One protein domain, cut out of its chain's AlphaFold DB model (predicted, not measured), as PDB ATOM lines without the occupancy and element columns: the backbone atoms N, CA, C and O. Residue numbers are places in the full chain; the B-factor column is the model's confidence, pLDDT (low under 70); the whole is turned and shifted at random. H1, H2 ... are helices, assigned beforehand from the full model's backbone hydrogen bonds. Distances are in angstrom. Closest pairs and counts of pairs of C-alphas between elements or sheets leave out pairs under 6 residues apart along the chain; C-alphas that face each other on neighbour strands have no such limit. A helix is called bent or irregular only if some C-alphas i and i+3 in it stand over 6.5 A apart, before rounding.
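This is residues 19 to 96 of the 264 residues of an uncharacterized protein of Listeria monocytogenes (UniProt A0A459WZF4). One very long, straight helix, H3, makes most of the length of a rod, and a second helix, H1, runs beside its first part, near it but without touching it. H1 is kinked, with residues 19 to 32 standing free, and the short helix H2 sits at the turn, where the chain passes from H1 to H3; the second part of H3, residues 71 to 96, sticks out as a bare arm. The printed part has 78 residues with three named helices, in the order H1, H2, H3 along the chain, and no named strand; its class is all helix. The whole is extended, with a radius of gyration of the C-alphas of 19.9 A, and the C-alphas span 68 by 29 by 14 A along their three main axes.

H3, the longest helix, takes residues 56 to 96 and measures 60.5 A from first to last C-alpha. It begins with C-alpha 56 at (138.447, 118.214, 115.734) and ends with C-alpha 96 at (187.865, 89.876, 136.071). H1 takes residues 19 to 43, 34.1 A from first to last C-alpha, and begins with C-alpha 19 at (160.610, 98.994, 145.725). H1 has a kink of 47 degrees near residue 37, and it is irregular, but only just: C-alphas 38 and 41 are 6.7 A apart. H2 takes residues 47 to 52, 9.9 A from first to last C-alpha, and is irregular, with C-alphas 48 and 51 7.8 A apart.

H3 touches no helix, but H1 and H3 are near each other: no pair of their C-alphas is within 8 A, and 5 pairs are within 10 A. H2 and H3 are apart, though they follow each other along the chain. H1 and H2 are close but not clearly touching, with 1 pair of C-alphas within 8 A; the closest C-alphas, those of Leu 43 and Phe 49, are 7.8 A apart. The lines of H1 and H2 are about perpendicular, at 87 degrees. In H3 every O i to N i+4 pair is within hydrogen-bond range, against 17 of 21 in H1 and 0 of 2 in H2, where 2 of 3 O i to N i+3 pairs are within range.

The two C-alphas farthest apart, those of Glu 47 and Glu 96, are 67.9 A from each other, while those of Asn 19 and Glu 96 are 30.3 A apart. The printed part has no cut. The links H1 to H2 and H2 to H3 are both tight, with 3 residues each. The mean pLDDT of the printed part is 81.8; residues 50 to 54 and 93 to 96 are under 70.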
ATOM      1  N   ASN A  19     160.557  99.488 147.106       79.88
ATOM      2  CA  ASN A  19     160.610  98.994 145.725       79.88
ATOM      3  C   ASN A  19     159.252  98.464 145.216       79.88
ATOM      4  O   ASN A  19     158.903  98.679 144.054       79.88
ATOM      5  N   ILE A  20     158.461  97.801 146.071       89.12
ATOM      6  CA  ILE A  20     157.110  97.330 145.712       89.12
ATOM      7  C   ILE A  20     156.159  98.515 145.498       89.12
ATOM      8  O   ILE A  20     155.415  98.520 144.518       89.12
ATOM      9  N   LEU A  21     156.196  99.530 146.367       85.31
ATOM     10  CA  LEU A  21     155.362 100.730 146.230       85.31
ATOM     11  C   LEU A  21     155.688 101.507 144.948       85.31
ATOM     12  O   LEU A  21     154.771 101.905 144.233       85.31
ATOM     13  N   ILE A  22     156.974 101.660 144.616       82.12
ATOM     14  CA  ILE A  22     157.418 102.292 143.363       82.12
ATOM     15  C   ILE A  22     156.928 101.491 142.147       82.12
ATOM     16  O   ILE A  22     156.370 102.070 141.218       82.12
ATOM     17  N   SER A  23     157.067 100.160 142.168       83.62
ATOM     18  CA  SER A  23     156.594  99.283 141.085       83.62
ATOM     19  C   SER A  23     155.074  99.379 140.874       83.62
ATOM     20  O   SER A  23     154.611  99.532 139.743       83.62
ATOM     21  N   LEU A  24     154.290  99.386 141.961       91.00
ATOM     22  CA  LEU A  24     152.836  99.573 141.907       91.00
ATOM     23  C   LEU A  24     152.442 100.958 141.373       91.00
ATOM     24  O   LEU A  24     151.493 101.057 140.597       91.00
ATOM     25  N   LEU A  25     153.171 102.014 141.744       86.81
ATOM     26  CA  LEU A  25     152.925 103.375 141.261       86.81
ATOM     27  C   LEU A  25     153.210 103.494 139.755       86.81
ATOM     28  O   LEU A  25     152.396 104.061 139.026       86.81
ATOM     29  N   ILE A  26     154.305 102.896 139.271       85.94
ATOM     30  CA  ILE A  26     154.630 102.827 137.836       85.94
ATOM     31  C   ILE A  26     153.550 102.048 137.071       85.94
ATOM     32  O   ILE A  26     153.070 102.519 136.039       85.94
ATOM     33  N   LEU A  27     153.121 100.890 137.587       87.88
ATOM     34  CA  LEU A  27     152.057 100.090 136.976       87.88
ATOM     35  C   LEU A  27     150.730 100.862 136.909       87.88
ATOM     36  O   LEU A  27     150.059 100.842 135.880       87.88
ATOM     37  N   PHE A  28     150.370 101.580 137.976       90.19
ATOM     38  CA  PHE A  28     149.170 102.416 138.018       90.19
ATOM     39  C   PHE A  28     149.243 103.592 137.032       90.19
ATOM     40  O   PHE A  28     148.262 103.871 136.344       90.19
ATOM     41  N   ALA A  29     150.406 104.239 136.897       85.88
ATOM     42  CA  ALA A  29     150.619 105.301 135.915       85.88
ATOM     43  C   ALA A  29     150.487 104.792 134.467       85.88
ATOM     44  O   ALA A  29     149.821 105.429 133.652       85.88
ATOM     45  N   LEU A  30     151.050 103.616 134.157       85.56
ATOM     46  CA  LEU A  30     150.890 102.955 132.853       85.56
ATOM     47  C   LEU A  30     149.431 102.555 132.580       85.56
ATOM     48  O   LEU A  30     148.944 102.714 131.462       85.56
ATOM     49  N   LEU A  31     148.715 102.075 133.601       89.06
ATOM     50  CA  LEU A  31     147.299 101.729 133.492       89.06
ATOM     51  C   LEU A  31     146.438 102.972 133.205       89.06
ATOM     52  O   LEU A  31     145.611 102.946 132.294       89.06
ATOM     53  N   LEU A  32     146.664 104.076 133.929       86.94
ATOM     54  CA  LEU A  32     145.998 105.357 133.669       86.94
ATOM     55  C   LEU A  32     146.272 105.860 132.249       86.94
ATOM     56  O   LEU A  32     145.346 106.302 131.580       86.94
ATOM     57  N   LEU A  33     147.510 105.748 131.773       84.00
ATOM     58  CA  LEU A  33     147.924 106.174 130.435       84.00
ATOM     59  C   LEU A  33     147.174 105.438 129.307       84.00
ATOM     60  O   LEU A  33     146.905 106.028 128.263       84.00
ATOM     61  N   ILE A  34     146.779 104.179 129.528       84.19
ATOM     62  CA  ILE A  34     145.980 103.382 128.577       84.19
ATOM     63  C   ILE A  34     144.471 103.615 128.761       84.19
ATOM     64  O   ILE A  34     143.731 103.690 127.783       84.19
ATOM     65  N   ILE A  35     143.992 103.732 130.003       88.06
ATOM     66  CA  ILE A  35     142.556 103.840 130.305       88.06
ATOM     67  C   ILE A  35     142.017 105.255 130.059       88.06
ATOM     68  O   ILE A  35     140.913 105.414 129.537       88.06
ATOM     69  N   PHE A  36     142.784 106.293 130.401       84.81
ATOM     70  CA  PHE A  36     142.386 107.693 130.234       84.81
ATOM     71  C   PHE A  36     141.926 108.027 128.801       84.81
ATOM     72  O   PHE A  36     140.811 108.535 128.674       84.81
ATOM     73  N   PRO A  37     142.658 107.684 127.716       81.44
ATOM     74  CA  PRO A  37     142.192 107.937 126.349       81.44
ATOM     75  C   PRO A  37     140.919 107.178 125.948       81.44
ATOM     76  O   PRO A  37     140.215 107.632 125.051       81.44
ATOM     77  N   MET A  38     140.578 106.064 126.607       84.81
ATOM     78  CA  MET A  38     139.318 105.351 126.347       84.81
ATOM     79  C   MET A  38     138.120 105.992 127.062       84.81
ATOM     80  O   MET A  38     137.016 106.018 126.516       84.81
ATOM     81  N   ILE A  39     138.318 106.526 128.272       87.44
ATOM     82  CA  ILE A  39     137.238 107.138 129.065       87.44
ATOM     83  C   ILE A  39     137.007 108.605 128.666       87.44
ATOM     84  O   ILE A  39     135.860 109.065 128.666       87.44
ATOM     85  N   LEU A  40     138.058 109.338 128.284       83.06
ATOM     86  CA  LEU A  40     137.994 110.774 127.986       83.06
ATOM     87  C   LEU A  40     136.918 111.144 126.934       83.06
ATOM     88  O   LEU A  40     136.116 112.030 127.230       83.06
ATOM     89  N   PRO A  41     136.764 110.438 125.789       80.00
ATOM     90  CA  PRO A  41     135.702 110.725 124.814       80.00
ATOM     91  C   PRO A  41     134.276 110.530 125.347       80.00
ATOM     92  O   PRO A  41     133.331 111.085 124.793       80.00
ATOM     93  N   SER A  42     134.099 109.729 126.405       83.75
ATOM     94  CA  SER A  42     132.798 109.517 127.056       83.75
ATOM     95  C   SER A  42     132.521 110.548 128.154       83.75
ATOM     96  O   SER A  42     131.367 110.895 128.388       83.75
ATOM     97  N   LEU A  43     133.567 111.064 128.809       83.75
ATOM     98  CA  LEU A  43     133.464 112.179 129.759       83.75
ATOM     99  C   LEU A  43     133.075 113.486 129.061       83.75
ATOM    100  O   LEU A  43     132.201 114.195 129.552       83.75
ATOM    101  N   LEU A  44     133.677 113.761 127.900       79.19
ATOM    102  CA  LEU A  44     133.471 114.988 127.120       79.19
ATOM    103  C   LEU A  44     132.072 115.121 126.501       79.19
ATOM    104  O   LEU A  44     131.692 116.214 126.116       79.19
ATOM    105  N   LYS A  45     131.299 114.030 126.417       76.81
ATOM    106  CA  LYS A  45     129.907 114.027 125.924       76.81
ATOM    107  C   LYS A  45     128.870 114.405 126.988       76.81
ATOM    108  O   LYS A  45     127.675 114.241 126.760       76.81
ATOM    109  N   LYS A  46     129.306 114.810 128.183       81.62
ATOM    110  CA  LYS A  46     128.418 115.310 129.237       81.62
ATOM    111  C   LYS A  46     128.340 116.827 129.142       81.62
ATOM    112  O   LYS A  46     129.384 117.461 129.076       81.62
ATOM    113  N   GLU A  47     127.138 117.374 129.305       75.38
ATOM    114  CA  GLU A  47     126.809 118.812 129.223       75.38
ATOM    115  C   GLU A  47     127.754 119.727 130.037       75.38
ATOM    116  O   GLU A  47     128.027 120.863 129.662       75.38
ATOM    117  N   LEU A  48     128.336 119.212 131.129       77.62
ATOM    118  CA  LEU A  48     129.380 119.877 131.926       77.62
ATOM    119  C   LEU A  48     130.660 120.245 131.143       77.62
ATOM    120  O   LEU A  48     131.446 121.059 131.626       77.62
ATOM    121  N   PHE A  49     130.890 119.642 129.974       72.56
ATOM    122  CA  PHE A  49     132.086 119.810 129.145       72.56
ATOM    123  C   PHE A  49     131.795 120.337 127.731       72.56
ATOM    124  O   PHE A  49     132.745 120.500 126.968       72.56
ATOM    125  N   ASP A  50     130.545 120.672 127.384       68.56
ATOM    126  CA  ASP A  50     130.184 121.131 126.026       68.56
ATOM    127  C   ASP A  50     130.983 122.376 125.590       68.56
ATOM    128  O   ASP A  50     131.390 122.489 124.438       68.56
ATOM    129  N   ASN A  51     131.319 123.266 126.532       67.06
ATOM    130  CA  ASN A  51     132.151 124.455 126.286       67.06
ATOM    131  C   ASN A  51     133.665 124.166 126.156       67.06
ATOM    132  O   ASN A  51     134.450 125.092 125.961       67.06
ATOM    133  N   VAL A  52     134.098 122.909 126.320       68.12
ATOM    134  CA  VAL A  52     135.512 122.474 126.291       68.12
ATOM    135  C   VAL A  52     135.828 121.673 125.019       68.12
ATOM    136  O   VAL A  52     136.998 121.451 124.695       68.12
ATOM    137  N   VAL A  53     134.811 121.255 124.258       67.19
ATOM    138  CA  VAL A  53     134.986 120.523 122.997       67.19
ATOM    139  C   VAL A  53     135.395 121.495 121.882       67.19
ATOM    140  O   VAL A  53     134.568 121.997 121.128       67.19
ATOM    141  N   GLY A  54     136.699 121.762 121.789       68.12
ATOM    142  CA  GLY A  54     137.293 122.473 120.654       68.12
ATOM    143  C   GLY A  54     137.187 121.690 119.339       68.12
ATOM    144  O   GLY A  54     136.842 120.505 119.325       68.12
ATOM    145  N   GLU A  55     137.519 122.354 118.230       76.38
ATOM    146  CA  GLU A  55     137.485 121.777 116.879       76.38
ATOM    147  C   GLU A  55     138.289 120.466 116.776       76.38
ATOM    148  O   GLU A  55     139.310 120.290 117.449       76.38
ATOM    149  N   ASN A  56     137.856 119.552 115.896       74.50
ATOM    150  CA  ASN A  56     138.447 118.214 115.734       74.50
ATOM    151  C   ASN A  56     139.975 118.238 115.528       74.50
ATOM    152  O   ASN A  56     140.682 117.362 116.030       74.50
ATOM    153  N   ASP A  57     140.500 119.261 114.855       74.75
ATOM    154  CA  ASP A  57     141.933 119.416 114.590       74.75
ATOM    155  C   ASP A  57     142.741 119.679 115.876       74.75
ATOM    156  O   ASP A  57     143.871 119.200 116.021       74.75
ATOM    157  N   THR A  58     142.132 120.334 116.874       79.06
ATOM    158  CA  THR A  58     142.729 120.529 118.208       79.06
ATOM    159  C   THR A  58     142.911 119.190 118.928       79.06
ATOM    160  O   THR A  58     143.939 118.957 119.567       79.06
ATOM    161  N   TRP A  59     141.952 118.271 118.778       78.38
ATOM    162  CA  TRP A  59     142.031 116.923 119.352       78.38
ATOM    163  C   TRP A  59     143.132 116.073 118.722       78.38
ATOM    164  O   TRP A  59     143.824 115.344 119.433       78.38
ATOM    165  N   ILE A  60     143.343 116.191 117.409       78.44
ATOM    166  CA  ILE A  60     144.436 115.500 116.710       78.44
ATOM    167  C   ILE A  60     145.795 116.013 117.216       78.44
ATOM    168  O   ILE A  60     146.674 115.207 117.538       78.44
ATOM    169  N   GLY A  61     145.946 117.333 117.378       82.81
ATOM    170  CA  GLY A  61     147.142 117.944 117.973       82.81
ATOM    171  C   GLY A  61     147.400 117.481 119.413       82.81
ATOM    172  O   GLY A  61     148.525 117.099 119.751       82.81
ATOM    173  N   PHE A  62     146.351 117.423 120.243       82.94
ATOM    174  CA  PHE A  62     146.429 116.887 121.604       82.94
ATOM    175  C   PHE A  62     146.946 115.441 121.610       82.94
ATOM    176  O   PHE A  62     147.959 115.164 122.261       82.94
ATOM    177  N   TRP A  63     146.340 114.536 120.832       83.88
ATOM    178  CA  TRP A  63     146.773 113.134 120.774       83.88
ATOM    179  C   TRP A  63     148.199 112.962 120.241       83.88
ATOM    180  O   TRP A  63     148.964 112.176 120.804       83.88
ATOM    181  N   GLY A  64     148.591 113.734 119.223       85.50
ATOM    182  CA  GLY A  64     149.964 113.742 118.711       85.50
ATOM    183  C   GLY A  64     150.987 114.155 119.774       85.50
ATOM    184  O   GLY A  64     152.001 113.474 119.959       85.50
ATOM    185  N   SER A  65     150.705 115.221 120.533       87.31
ATOM    186  CA  SER A  65     151.579 115.687 121.623       87.31
ATOM    187  C   SER A  65     151.649 114.696 122.797       87.31
ATOM    188  O   SER A  65     152.728 114.444 123.337       87.31
ATOM    189  N   TYR A  66     150.525 114.060 123.143       84.69
ATOM    190  CA  TYR A  66     150.441 113.061 124.208       84.69
ATOM    191  C   TYR A  66     151.277 111.816 123.879       84.69
ATOM    192  O   TYR A  66     152.171 111.440 124.640       84.69
ATOM    193  N   ILE A  67     151.049 111.221 122.701       84.44
ATOM    194  CA  ILE A  67     151.745 110.004 122.254       84.44
ATOM    195  C   ILE A  67     153.249 110.259 122.080       84.44
ATOM    196  O   ILE A  67     154.060 109.443 122.518       84.44
ATOM    197  N   SER A  68     153.641 111.395 121.491       86.50
ATOM    198  CA  SER A  68     155.061 111.734 121.300       86.50
ATOM    199  C   SER A  68     155.800 111.981 122.620       86.50
ATOM    200  O   SER A  68     156.922 111.498 122.778       86.50
ATOM    201  N   THR A  69     155.163 112.633 123.600       88.56
ATOM    202  CA  THR A  69     155.737 112.825 124.946       88.56
ATOM    203  C   THR A  69     155.994 111.483 125.639       88.56
ATOM    204  O   THR A  69     157.077 111.252 126.178       88.56
ATOM    205  N   ILE A  70     155.023 110.566 125.576       84.62
ATOM    206  CA  ILE A  70     155.134 109.222 126.162       84.62
ATOM    207  C   ILE A  70     156.218 108.401 125.456       84.62
ATOM    208  O   ILE A  70     157.068 107.801 126.117       84.62
ATOM    209  N   GLY A  71     156.227 108.405 124.120       86.06
ATOM    210  CA  GLY A  71     157.239 107.713 123.319       86.06
ATOM    211  C   GLY A  71     158.655 108.224 123.597       86.06
ATOM    212  O   GLY A  71     159.566 107.423 123.798       86.06
ATOM    213  N   GLY A  72     158.834 109.546 123.692       90.25
ATOM    214  CA  GLY A  72     160.114 110.172 124.034       90.25
ATOM    215  C   GLY A  72     160.603 109.815 125.440       90.25
ATOM    216  O   GLY A  72     161.783 109.496 125.619       90.25
ATOM    217  N   ALA A  73     159.705 109.787 126.430       86.56
ATOM    218  CA  ALA A  73     160.035 109.364 127.791       86.56
ATOM    219  C   ALA A  73     160.468 107.885 127.846       86.56
ATOM    220  O   ALA A  73     161.521 107.572 128.404       86.56
ATOM    221  N   LEU A  74     159.709 106.983 127.209       83.50
ATOM    222  CA  LEU A  74     160.036 105.553 127.140       83.50
ATOM    223  C   LEU A  74     161.358 105.292 126.407       83.50
ATOM    224  O   LEU A  74     162.171 104.492 126.880       83.50
ATOM    225  N   LEU A  75     161.605 105.987 125.290       90.12
ATOM    226  CA  LEU A  75     162.862 105.895 124.546       90.12
ATOM    227  C   LEU A  75     164.048 106.329 125.415       90.12
ATOM    228  O   LEU A  75     165.039 105.605 125.497       90.12
ATOM    229  N   THR A  76     163.922 107.466 126.107       91.62
ATOM    230  CA  THR A  76     164.970 108.005 126.987       91.62
ATOM    231  C   THR A  76     165.307 107.022 128.107       91.62
ATOM    232  O   THR A  76     166.469 106.655 128.265       91.62
ATOM    233  N   ILE A  77     164.292 106.523 128.824       85.62
ATOM    234  CA  ILE A  77     164.460 105.528 129.896       85.62
ATOM    235  C   ILE A  77     165.163 104.271 129.361       85.62
ATOM    236  O   ILE A  77     166.132 103.802 129.959       85.62
ATOM    237  N   THR A  78     164.719 103.754 128.211       82.81
ATOM    238  CA  THR A  78     165.300 102.556 127.583       82.81
ATOM    239  C   THR A  78     166.774 102.761 127.231       82.81
ATOM    240  O   THR A  78     167.605 101.896 127.519       82.81
ATOM    241  N   LEU A  79     167.120 103.918 126.658       90.56
ATOM    242  CA  LEU A  79     168.493 104.246 126.275       90.56
ATOM    243  C   LEU A  79     169.399 104.390 127.507       90.56
ATOM    244  O   LEU A  79     170.494 103.828 127.529       90.56
ATOM    245  N   THR A  80     168.926 105.060 128.564       90.94
ATOM    246  CA  THR A  80     169.648 105.172 129.841       90.94
ATOM    247  C   THR A  80     169.896 103.800 130.474       90.94
ATOM    248  O   THR A  80     171.024 103.519 130.874       90.94
ATOM    249  N   PHE A  81     168.896 102.910 130.513       86.62
ATOM    250  CA  PHE A  81     169.080 101.545 131.027       86.62
ATOM    251  C   PHE A  81     170.086 100.726 130.205       86.62
ATOM    252  O   PHE A  81     170.884  99.984 130.783       86.62
ATOM    253  N   LEU A  82     170.086 100.871 128.876       89.00
ATOM    254  CA  LEU A  82     171.045 100.192 128.001       89.00
ATOM    255  C   LEU A  82     172.479 100.684 128.253       89.00
ATOM    256  O   LEU A  82     173.388  99.863 128.388       89.00
ATOM    257  N   ILE A  83     172.672 102.001 128.393       91.00
ATOM    258  CA  ILE A  83     173.970 102.613 128.721       91.00
ATOM    259  C   ILE A  83     174.466 102.141 130.095       91.00
ATOM    260  O   ILE A  83     175.610 101.702 130.207       91.00
ATOM    261  N   LEU A  84     173.607 102.159 131.122       87.12
ATOM    262  CA  LEU A  84     173.955 101.688 132.468       87.12
ATOM    263  C   LEU A  84     174.356 100.206 132.470       87.12
ATOM    264  O   LEU A  84     175.369  99.844 133.063       87.12
ATOM    265  N   LYS A  85     173.615  99.347 131.756       83.19
ATOM    266  CA  LYS A  85     173.968  97.926 131.615       83.19
ATOM    267  C   LYS A  85     175.310  97.738 130.898       83.19
ATOM    268  O   LYS A  85     176.099  96.887 131.297       83.19
ATOM    269  N   TYR A  86     175.589  98.531 129.862       86.81
ATOM    270  CA  TYR A  86     176.869  98.478 129.152       86.81
ATOM    271  C   TYR A  86     178.051  98.903 130.041       86.81
ATOM    272  O   TYR A  86     179.110  98.279 129.986       86.81
ATOM    273  N   GLN A  87     177.864  99.921 130.889       82.50
ATOM    274  CA  GLN A  87     178.869 100.357 131.865       82.50
ATOM    275  C   GLN A  87     179.123  99.287 132.937       82.50
ATOM    276  O   GLN A  87     180.268  98.888 133.124       82.50
ATOM    277  N   LEU A  88     178.069  98.738 133.553       81.88
ATOM    278  CA  LEU A  88     178.195  97.674 134.561       81.88
ATOM    279  C   LEU A  88     178.933  96.440 134.017       81.88
ATOM    280  O   LEU A  88     179.857  95.944 134.658       81.88
ATOM    281  N   ASN A  89     178.597  95.997 132.802       79.56
ATOM    282  CA  ASN A  89     179.279  94.874 132.154       79.56
ATOM    283  C   ASN A  89     180.771  95.161 131.872       79.56
ATOM    284  O   ASN A  89     181.589  94.241 131.902       79.56
ATOM    285  N   ARG A  90     181.144  96.421 131.590       74.44
ATOM    286  CA  ARG A  90     182.555  96.822 131.443       74.44
ATOM    287  C   ARG A  90     183.293  96.801 132.778       74.44
ATOM    288  O   ARG A  90     184.398  96.269 132.835       74.44
ATOM    289  N   ASP A  91     182.671  97.310 133.837       74.31
ATOM    290  CA  ASP A  91     183.249  97.311 135.185       74.31
ATOM    291  C   ASP A  91     183.459  95.885 135.724       74.31
ATOM    292  O   ASP A  91     184.393  95.642 136.488       74.31
ATOM    293  N   GLU A  92     182.600  94.933 135.351       74.81
ATOM    294  CA  GLU A  92     182.772  93.509 135.671       74.81
ATOM    295  C   GLU A  92     183.922  92.872 134.875       74.81
ATOM    296  O   GLU A  92     184.777  92.217 135.474       74.81
ATOM    297  N   ALA A  93     184.021  93.135 133.567       68.69
ATOM    298  CA  ALA A  93     185.129  92.642 132.742       68.69
ATOM    299  C   ALA A  93     186.498  93.186 133.204       68.69
ATOM    300  O   ALA A  93     187.463  92.429 133.326       68.69
ATOM    301  N   ASP A  94     186.582  94.479 133.537       66.25
ATOM    302  CA  ASP A  94     187.797  95.085 134.097       66.25
ATOM    303  C   ASP A  94     188.159  94.490 135.473       66.25
ATOM    304  O   ASP A  94     189.344  94.332 135.785       66.25
ATOM    305  N   LYS A  95     187.174  94.109 136.299       65.69
ATOM    306  CA  LYS A  95     187.431  93.397 137.565       65.69
ATOM    307  C   LYS A  95     187.953  91.987 137.328       65.69
ATOM    308  O   LYS A  95     188.880  91.585 138.027       65.69
ATOM    309  N   GLU A  96     187.413  91.243 136.364       63.09
ATOM    310  CA  GLU A  96     187.865  89.876 136.071       63.09
ATOM    311  C   GLU A  96     189.311  89.855 135.544       63.09
ATOM    312  O   GLU A  96     190.129  89.053 136.005       63.09
TER     313      GLU A  96